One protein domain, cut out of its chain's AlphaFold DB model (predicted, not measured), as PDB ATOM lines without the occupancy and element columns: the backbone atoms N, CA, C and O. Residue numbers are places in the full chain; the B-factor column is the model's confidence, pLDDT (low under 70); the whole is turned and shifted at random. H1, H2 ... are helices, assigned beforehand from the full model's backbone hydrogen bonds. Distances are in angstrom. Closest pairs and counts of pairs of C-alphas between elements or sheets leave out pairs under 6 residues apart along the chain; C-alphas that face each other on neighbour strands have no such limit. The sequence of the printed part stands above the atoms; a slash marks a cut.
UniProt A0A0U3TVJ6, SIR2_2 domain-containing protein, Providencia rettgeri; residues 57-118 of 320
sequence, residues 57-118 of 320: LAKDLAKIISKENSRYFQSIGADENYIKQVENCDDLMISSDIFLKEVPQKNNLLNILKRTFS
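What this domain is: This is residues 57 to 118 of the 320 residues of the protein "SIR2_2 domain-containing protein" of Providencia rettgeri (UniProt A0A0U3TVJ6). The longest helix, H1, forms the middle of a small all-helix domain: H2 folds back along it on one side as a helical hairpin, and H3 packs over it, running the same way. H4 turns back from the end of H3 and lies loosely on the side of H1 away from H2, so that H2, H1 and H4 make a rough layer with H3 over it. The printed part has 62 residues with four named helices, in the order H1, H2, H3, H4, and no named strand; the class is all helix. The whole is compact, with a radius of gyration of the C-alphas of 10.9 A, and has an elongated outline with spans of 35 by 22 by 15 A.

Where its parts are: H1 takes residues 58 to 75 and is 25.9 A long from first to last C-alpha, from C-alpha 58 at (31.858, -8.036, -8.574) to C-alpha 75 at (47.948, -0.688, 10.308). H2, residues 80 to 87, measures 10.5 A. H3, residues 92 to 102, measures 15.4 A and begins with C-alpha 92 at (31.444, -7.877, -2.796). H4, residues 106 to 117, measures 16.8 A and ends with C-alpha 117 at (33.769, 3.140, -12.592).

How they stand to each other: H1 and H2 touch and form a helical hairpin, at a shallow tilt of 31 degrees, opposite ways; their closest C-alphas, those of Ser 66 and Glu 87, are 5.0 A apart. H1 and H3 touch at a shallow tilt of 26 degrees and run the same way; their closest C-alphas, those of Ala 62 and Leu 92, are 4.3 A apart. H1 and H4 are close but not clearly touching: their closest C-alphas, those of Ile 65 and Leu 109, are 7.5 A apart. These two run opposite ways at a shallow tilt of 34 degrees, only just short of steep. H3 and H4 only just touch, with 3 pairs of C-alphas within 8 A, and only at the corner by their link. H4 does so with residues 106 to 109 alone; the closest C-alphas, those of Leu 100 and Lys 106, are 6.0 A apart, and the helices run opposite ways at a shallow tilt of 29 degrees. H2 and H3 are close but not clearly touching, with the C-alphas of Val 86 and Ser 95, the closest, 7.5 A apart, at a steep tilt of 53 degrees. H2 and H4 are apart. In H1, H2, H3 and H4 every O i to N i+4 pair is within hydrogen-bond range.

The domain as a whole: The two C-alphas farthest apart, those of Asp 79 and Ser 118, are 34.9 A from each other, while those of the first and last printed residues, Leu 57 and Ser 118, are 14.4 A apart. The printed part has no cut, and the links H1 to H2, H2 to H3 and H3 to H4 are tight. The mean pLDDT of the printed part is 95.2, and no printed residue is under 70.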
ATOM      1  N   LEU A  57      34.564  -7.096 -12.576       94.19
ATOM      2  CA  LEU A  57      33.314  -7.711 -12.121       94.19
ATOM      3  C   LEU A  57      33.259  -7.727 -10.587       94.19
ATOM      4  O   LEU A  57      34.266  -7.506  -9.916       94.19
ATOM      5  N   ALA A  58      32.096  -8.062 -10.021       92.25
ATOM      6  CA  ALA A  58      31.858  -8.036  -8.574       92.25
ATOM      7  C   ALA A  58      32.939  -8.759  -7.750       92.25
ATOM      8  O   ALA A  58      33.416  -8.212  -6.761       92.25
ATOM      9  N   LYS A  59      33.380  -9.944  -8.196       94.31
ATOM     10  CA  LYS A  59      34.427 -10.730  -7.525       94.31
ATOM     11  C   LYS A  59      35.783 -10.017  -7.498       94.31
ATOM     12  O   LYS A  59      36.507 -10.096  -6.512       94.31
ATOM     13  N   ASP A  60      36.152  -9.335  -8.578       96.38
ATOM     14  CA  ASP A  60      37.436  -8.633  -8.645       96.38
ATOM     15  C   ASP A  60      37.372  -7.280  -7.933       96.38
ATOM     16  O   ASP A  60      38.343  -6.890  -7.289       96.38
ATOM     17  N   LEU A  61      36.211  -6.615  -7.941       96.62
ATOM     18  CA  LEU A  61      35.970  -5.449  -7.092       96.62
ATOM     19  C   LEU A  61      36.061  -5.819  -5.605       96.62
ATOM     20  O   LEU A  61      36.693  -5.091  -4.844       96.62
ATOM     21  N   ALA A  62      35.497  -6.963  -5.208       97.12
ATOM     22  CA  ALA A  62      35.591  -7.463  -3.841       97.12
ATOM     23  C   ALA A  62      37.054  -7.599  -3.404       97.12
ATOM     24  O   ALA A  62      37.431  -7.059  -2.374       97.12
ATOM     25  N   LYS A  63      37.914  -8.199  -4.237       97.69
ATOM     26  CA  LYS A  63      39.357  -8.302  -3.954       97.69
ATOM     27  C   LYS A  63      40.041  -6.940  -3.814       97.69
ATOM     28  O   LYS A  63      40.919  -6.791  -2.968       97.69
ATOM     29  N   ILE A  64      39.665  -5.952  -4.634       96.88
ATOM     30  CA  ILE A  64      40.200  -4.584  -4.526       96.88
ATOM     31  C   ILE A  64      39.847  -3.995  -3.153       96.88
ATOM     32  O   ILE A  64      40.734  -3.507  -2.458       96.88
ATOM     33  N   ILE A  65      38.584  -4.094  -2.735       97.19
ATOM     34  CA  ILE A  65      38.109  -3.577  -1.441       97.19
ATOM     35  C   ILE A  65      38.741  -4.351  -0.275       97.19
ATOM     36  O   ILE A  65      39.249  -3.748   0.669       97.19
ATOM     37  N   SER A  66      38.785  -5.680  -0.363       97.38
ATOM     38  CA  SER A  66      39.405  -6.580   0.616       97.38
ATOM     39  C   SER A  66      40.878  -6.268   0.862       97.38
ATOM     40  O   SER A  66      41.338  -6.323   2.002       97.38
ATOM     41  N   LYS A  67      41.614  -5.868  -0.180       96.75
ATOM     42  CA  LYS A  67      43.009  -5.431  -0.056       96.75
ATOM     43  C   LYS A  67      43.151  -4.117   0.716       96.75
ATOM     44  O   LYS A  67      44.121  -3.931   1.443       96.75
ATOM     45  N   GLU A  68      42.210  -3.190   0.569       96.44
ATOM     46  CA  GLU A  68      42.228  -1.953   1.357       96.44
ATOM     47  C   GLU A  68      41.810  -2.203   2.809       96.44
ATOM     48  O   GLU A  68      42.443  -1.677   3.727       96.44
ATOM     49  N   ASN A  69      40.823  -3.079   3.033       96.50
ATOM     50  CA  ASN A  69      40.470  -3.544   4.374       96.50
ATOM     51  C   ASN A  69      41.680  -4.186   5.070       96.50
ATOM     52  O   ASN A  69      41.987  -3.845   6.211       96.50
ATOM     53  N   SER A  70      42.404  -5.083   4.387       96.88
ATOM     54  CA  SER A  70      43.556  -5.777   4.974       96.88
ATOM     55  C   SER A  70      44.682  -4.809   5.346       96.88
ATOM     56  O   SER A  70      45.245  -4.933   6.433       96.88
ATOM     57  N   ARG A  71      44.956  -3.790   4.520       96.19
ATOM     58  CA  ARG A  71      45.913  -2.716   4.848       96.19
ATOM     59  C   ARG A  71      45.516  -1.945   6.100       96.19
ATOM     60  O   ARG A  71      46.375  -1.668   6.937       96.19
ATOM     61  N   TYR A  72      44.235  -1.611   6.244       96.38
ATOM     62  CA  TYR A  72      43.748  -0.950   7.451       96.38
ATOM     63  C   TYR A  72      43.945  -1.837   8.689       96.38
ATOM     64  O   TYR A  72      44.557  -1.393   9.661       96.38
ATOM     65  N   PHE A  73      43.530  -3.105   8.635       97.19
ATOM     66  CA  PHE A  73      43.686  -4.034   9.759       97.19
ATOM     67  C   PHE A  73      45.154  -4.299  10.124       97.19
ATOM     68  O   PHE A  73      45.486  -4.363  11.307       97.19
ATOM     69  N   GLN A  74      46.050  -4.363   9.135       97.00
ATOM     70  CA  GLN A  74      47.499  -4.402   9.368       97.00
ATOM     71  C   GLN A  74      47.982  -3.148  10.107       97.00
ATOM     72  O   GLN A  74      48.746  -3.257  11.064       97.00
ATOM     73  N   SER A  75      47.512  -1.959   9.710       96.19
ATOM     74  CA  SER A  75      47.948  -0.688  10.308       96.19
ATOM     75  C   SER A  75      47.570  -0.527  11.783       96.19
ATOM     76  O   SER A  75      48.267   0.173  12.514       96.19
ATOM     77  N   ILE A  76      46.501  -1.195  12.228       96.81
ATOM     78  CA  ILE A  76      46.052  -1.181  13.628       96.81
ATOM     79  C   ILE A  76      46.532  -2.403  14.430       96.81
ATOM     80  O   ILE A  76      46.151  -2.553  15.588       96.81
ATOM     81  N   GLY A  77      47.357  -3.275  13.836       96.38
ATOM     82  CA  GLY A  77      47.913  -4.453  14.508       96.38
ATOM     83  C   GLY A  77      46.893  -5.558  14.797       96.38
ATOM     84  O   GLY A  77      46.977  -6.204  15.840       96.38
ATOM     85  N   ALA A  78      45.914  -5.762  13.909       96.69
ATOM     86  CA  ALA A  78      44.950  -6.854  14.035       96.69
ATOM     87  C   ALA A  78      45.608  -8.242  13.881       96.69
ATOM     88  O   ALA A  78      46.720  -8.373  13.369       96.69
ATOM     89  N   ASP A  79      44.892  -9.289  14.297       97.44
ATOM     90  CA  ASP A  79      45.343 -10.682  14.193       97.44
ATOM     91  C   ASP A  79      45.679 -11.092  12.743       97.44
ATOM     92  O   ASP A  79      44.914 -10.836  11.807       97.44
ATOM     93  N   GLU A  80      46.813 -11.774  12.553       96.81
ATOM     94  CA  GLU A  80      47.306 -12.163  11.225       96.81
ATOM     95  C   GLU A  80      46.365 -13.124  10.485       96.81
ATOM     96  O   GLU A  80      46.257 -13.060   9.256       96.81
ATOM     97  N   ASN A  81      45.674 -14.019  11.201       97.06
ATOM     98  CA  ASN A  81      44.729 -14.939  10.570       97.06
ATOM     99  C   ASN A  81      43.473 -14.197  10.116       97.06
ATOM    100  O   ASN A  81      42.948 -14.501   9.044       97.06
ATOM    101  N   TYR A  82      43.012 -13.213  10.891       95.81
ATOM    102  CA  TYR A  82      41.909 -12.346  10.485       95.81
ATOM    103  C   TYR A  82      42.269 -11.512   9.248       95.81
ATOM    104  O   TYR A  82      41.514 -11.506   8.277       95.81
ATOM    105  N   ILE A  83      43.458 -10.899   9.219       97.56
ATOM    106  CA  ILE A  83      43.948 -10.135   8.056       97.56
ATOM    107  C   ILE A  83      43.953 -11.003   6.791       97.56
ATOM    108  O   ILE A  83      43.449 -10.570   5.753       97.56
ATOM    109  N   LYS A  84      44.459 -12.241   6.875       96.75
ATOM    110  CA  LYS A  84      44.459 -13.187   5.745       96.75
ATOM    111  C   LYS A  84      43.048 -13.568   5.297       96.75
ATOM    112  O   LYS A  84      42.822 -13.739   4.102       96.75
ATOM    113  N   GLN A  85      42.097 -13.724   6.218       96.06
ATOM    114  CA  GLN A  85      40.700 -14.004   5.861       96.06
ATOM    115  C   GLN A  85      40.066 -12.823   5.125       96.06
ATOM    116  O   GLN A  85      39.435 -13.021   4.088       96.06
ATOM    117  N   VAL A  86      40.281 -11.603   5.625       96.00
ATOM    118  CA  VAL A  86      39.790 -10.373   4.992       96.00
ATOM    119  C   VAL A  86      40.393 -10.203   3.601       96.00
ATOM    120  O   VAL A  86      39.652  -9.976   2.653       96.00
ATOM    121  N   GLU A  87      41.708 -10.367   3.451       96.75
ATOM    122  CA  GLU A  87      42.401 -10.211   2.166       96.75
ATOM    123  C   GLU A  87      41.900 -11.193   1.092       96.75
ATOM    124  O   GLU A  87      41.815 -10.834  -0.082       96.75
ATOM    125  N   ASN A  88      41.522 -12.411   1.492       95.75
ATOM    126  CA  ASN A  88      41.005 -13.441   0.588       95.75
ATOM    127  C   ASN A  88      39.491 -13.349   0.331       95.75
ATOM    128  O   ASN A  88      38.956 -14.171  -0.414       95.75
ATOM    129  N   CYS A  89      38.788 -12.380   0.928       95.25
ATOM    130  CA  CYS A  89      37.358 -12.202   0.703       95.25
ATOM    131  C   CYS A  89      37.094 -11.756  -0.743       95.25
ATOM    132  O   CYS A  89      37.594 -10.723  -1.198       95.25
ATOM    133  N   ASP A  90      36.289 -12.537  -1.461       95.50
ATOM    134  CA  ASP A  90      35.912 -12.296  -2.855       95.50
ATOM    135  C   ASP A  90      34.401 -12.054  -3.037       95.50
ATOM    136  O   ASP A  90      33.912 -11.950  -4.166       95.50
ATOM    137  N   ASP A  91      33.680 -11.897  -1.923       94.75
ATOM    138  CA  ASP A  91      32.283 -11.483  -1.877       94.75
ATOM    139  C   ASP A  91      32.192  -9.957  -1.747       94.75
ATOM    140  O   ASP A  91      32.710  -9.342  -0.807       94.75
ATOM    141  N   LEU A  92      31.535  -9.331  -2.723       93.06
ATOM    142  CA  LEU A  92      31.444  -7.877  -2.796       93.06
ATOM    143  C   LEU A  92      30.643  -7.282  -1.635       93.06
ATOM    144  O   LEU A  92      31.025  -6.233  -1.116       93.06
ATOM    145  N   MET A  93      29.555  -7.934  -1.221       92.38
ATOM    146  CA  MET A  93      28.708  -7.417  -0.150       92.38
ATOM    147  C   MET A  93      29.442  -7.497   1.185       92.38
ATOM    148  O   MET A  93      29.448  -6.514   1.923       92.38
ATOM    149  N   ILE A  94      30.121  -8.617   1.457       94.19
ATOM    150  CA  ILE A  94      30.888  -8.821   2.695       94.19
ATOM    151  C   ILE A  94      32.072  -7.852   2.769       94.19
ATOM    152  O   ILE A  94      32.219  -7.142   3.763       94.19
ATOM    153  N   SER A  95      32.901  -7.788   1.723       95.44
ATOM    154  CA  SER A  95      34.075  -6.899   1.697       95.44
ATOM    155  C   SER A  95      33.687  -5.425   1.862       95.44
ATOM    156  O   SER A  95      34.355  -4.684   2.588       95.44
ATOM    157  N   SER A  96      32.569  -5.011   1.264       94.94
ATOM    158  CA  SER A  96      32.051  -3.645   1.387       94.94
ATOM    159  C   SER A  96      31.421  -3.366   2.752       94.94
ATOM    160  O   SER A  96      31.618  -2.280   3.293       94.94
ATOM    161  N   ASP A  97      30.704  -4.335   3.337       93.81
ATOM    162  CA  ASP A  97      30.154  -4.223   4.697       93.81
ATOM    163  C   ASP A  97      31.275  -4.058   5.731       93.81
ATOM    164  O   ASP A  97      31.171  -3.202   6.611       93.81
ATOM    165  N   ILE A  98      32.361  -4.831   5.605       94.25
ATOM    166  CA  ILE A  98      33.555  -4.690   6.453       94.25
ATOM    167  C   ILE A  98      34.139  -3.285   6.304       94.25
ATOM    168  O   ILE A  98      34.376  -2.619   7.309       94.25
ATOM    169  N   PHE A  99      34.316  -2.807   5.067       95.25
ATOM    170  CA  PHE A  99      34.881  -1.481   4.828       95.25
ATOM    171  C   PHE A  99      34.039  -0.392   5.503       95.25
ATOM    172  O   PHE A  99      34.558   0.427   6.254       95.25
ATOM    173  N   LEU A 100      32.726  -0.386   5.268       92.75
ATOM    174  CA  LEU A 100      31.852   0.683   5.755       92.75
ATOM    175  C   LEU A 100      31.649   0.686   7.275       92.75
ATOM    176  O   LEU A 100      31.298   1.737   7.819       92.75
ATOM    177  N   LYS A 101      31.824  -0.459   7.947       92.25
ATOM    178  CA  LYS A 101      31.635  -0.592   9.402       92.25
ATOM    179  C   LYS A 101      32.927  -0.427  10.190       92.25
ATOM    180  O   LYS A 101      32.906   0.208  11.238       92.25
ATOM    181  N   GLU A 102      34.026  -0.982   9.687       92.38
ATOM    182  CA  GLU A 102      35.270  -1.119  10.450       92.38
ATOM    183  C   GLU A 102      36.357  -0.132  10.004       92.38
ATOM    184  O   GLU A 102      37.242   0.199  10.795       92.38
ATOM    185  N   VAL A 103      36.306   0.369   8.761       90.75
ATOM    186  CA  VAL A 103      37.304   1.312   8.228       90.75
ATOM    187  C   VAL A 103      36.803   2.758   8.399       90.75
ATOM    188  O   VAL A 103      35.790   3.132   7.808       90.75
ATOM    189  N   PRO A 104      37.518   3.633   9.141       84.88
ATOM    190  CA  PRO A 104      37.045   4.987   9.450       84.88
ATOM    191  C   PRO A 104      36.867   5.897   8.227       84.88
ATOM    192  O   PRO A 104      36.103   6.857   8.260       84.88
ATOM    193  N   GLN A 105      37.604   5.635   7.147       86.06
ATOM    194  CA  GLN A 105      37.709   6.521   5.987       86.06
ATOM    195  C   GLN A 105      36.774   6.070   4.855       86.06
ATOM    196  O   GLN A 105      37.244   5.650   3.798       86.06
ATOM    197  N   LYS A 106      35.447   6.180   5.035       86.06
ATOM    198  CA  LYS A 106      34.460   5.795   3.998       86.06
ATOM    199  C   LYS A 106      34.692   6.504   2.657       86.06
ATOM    200  O   LYS A 106      34.507   5.902   1.601       86.06
ATOM    201  N   ASN A 107      35.167   7.752   2.673       90.94
ATOM    202  CA  ASN A 107      35.519   8.481   1.450       90.94
ATOM    203  C   ASN A 107      36.585   7.762   0.591       90.94
ATOM    204  O   ASN A 107      36.593   7.916  -0.630       90.94
ATOM    205  N   ASN A 108      37.450   6.928   1.180       94.06
ATOM    206  CA  ASN A 108      38.390   6.117   0.403       94.06
ATOM    207  C   ASN A 108      37.660   5.084  -0.456       94.06
ATOM    208  O   ASN A 108      38.014   4.924  -1.622       94.06
ATOM    209  N   LEU A 109      36.607   4.446   0.070       95.00
ATOM    210  CA  LEU A 109      35.767   3.545  -0.720       95.00
ATOM    211  C   LEU A 109      35.100   4.291  -1.871       95.00
ATOM    212  O   LEU A 109      35.150   3.827  -3.008       95.00
ATOM    213  N   LEU A 110      34.552   5.482  -1.611       95.38
ATOM    214  CA  LEU A 110      33.986   6.308  -2.676       95.38
ATOM    215  C   LEU A 110      35.027   6.620  -3.760       95.38
ATOM    216  O   LEU A 110      34.721   6.515  -4.944       95.38
ATOM    217  N   ASN A 111      36.255   6.968  -3.377       96.12
ATOM    218  CA  ASN A 111      37.331   7.255  -4.327       96.12
ATOM    219  C   ASN A 111      37.727   6.025  -5.152       96.12
ATOM    220  O   ASN A 111      37.925   6.150  -6.361       96.12
ATOM    221  N   ILE A 112      37.792   4.842  -4.531       96.44
ATOM    222  CA  ILE A 112      38.028   3.574  -5.235       96.44
ATOM    223  C   ILE A 112      36.937   3.356  -6.281       96.44
ATOM    224  O   ILE A 112      37.252   3.120  -7.447       96.44
ATOM    225  N   LEU A 113      35.666   3.504  -5.902       97.06
ATOM    226  CA  LEU A 113      34.537   3.341  -6.818       97.06
ATOM    227  C   LEU A 113      34.563   4.389  -7.938       97.06
ATOM    228  O   LEU A 113      34.411   4.023  -9.102       97.06
ATOM    229  N   LYS A 114      34.838   5.664  -7.623       97.31
ATOM    230  CA  LYS A 114      34.956   6.753  -8.610       97.31
ATOM    231  C   LYS A 114      36.006   6.450  -9.654       97.31
ATOM    232  O   LYS A 114      35.711   6.516 -10.843       97.31
ATOM    233  N   ARG A 115      37.211   6.084  -9.231       97.25
ATOM    234  CA  ARG A 115      38.305   5.765 -10.156       97.25
ATOM    235  C   ARG A 115      38.030   4.496 -10.954       97.25
ATOM    236  O   ARG A 115      38.319   4.450 -12.143       97.25
ATOM    237  N   THR A 116      37.420   3.496 -10.318       97.69
ATOM    238  CA  THR A 116      37.116   2.207 -10.950       97.69
ATOM    239  C   THR A 116      36.042   2.332 -12.028       97.69
ATOM    240  O   THR A 116      36.201   1.745 -13.095       97.69
ATOM    241  N   PHE A 117      34.981   3.100 -11.766       98.00
ATOM    242  CA  PHE A 117      33.769   3.140 -12.592       98.00
ATOM    243  C   PHE A 117      33.577   4.440 -13.385       98.00
ATOM    244  O   PHE A 117      32.624   4.544 -14.149       98.00
ATOM    245  N   SER A 118      34.483   5.417 -13.271       97.81
ATOM    246  CA  SER A 118      34.540   6.530 -14.228       97.81
ATOM    247  C   SER A 118      35.226   6.056 -15.506       97.81
ATOM    248  O   SER A 118      36.440   5.845 -15.536       97.81
TER     249      SER A 118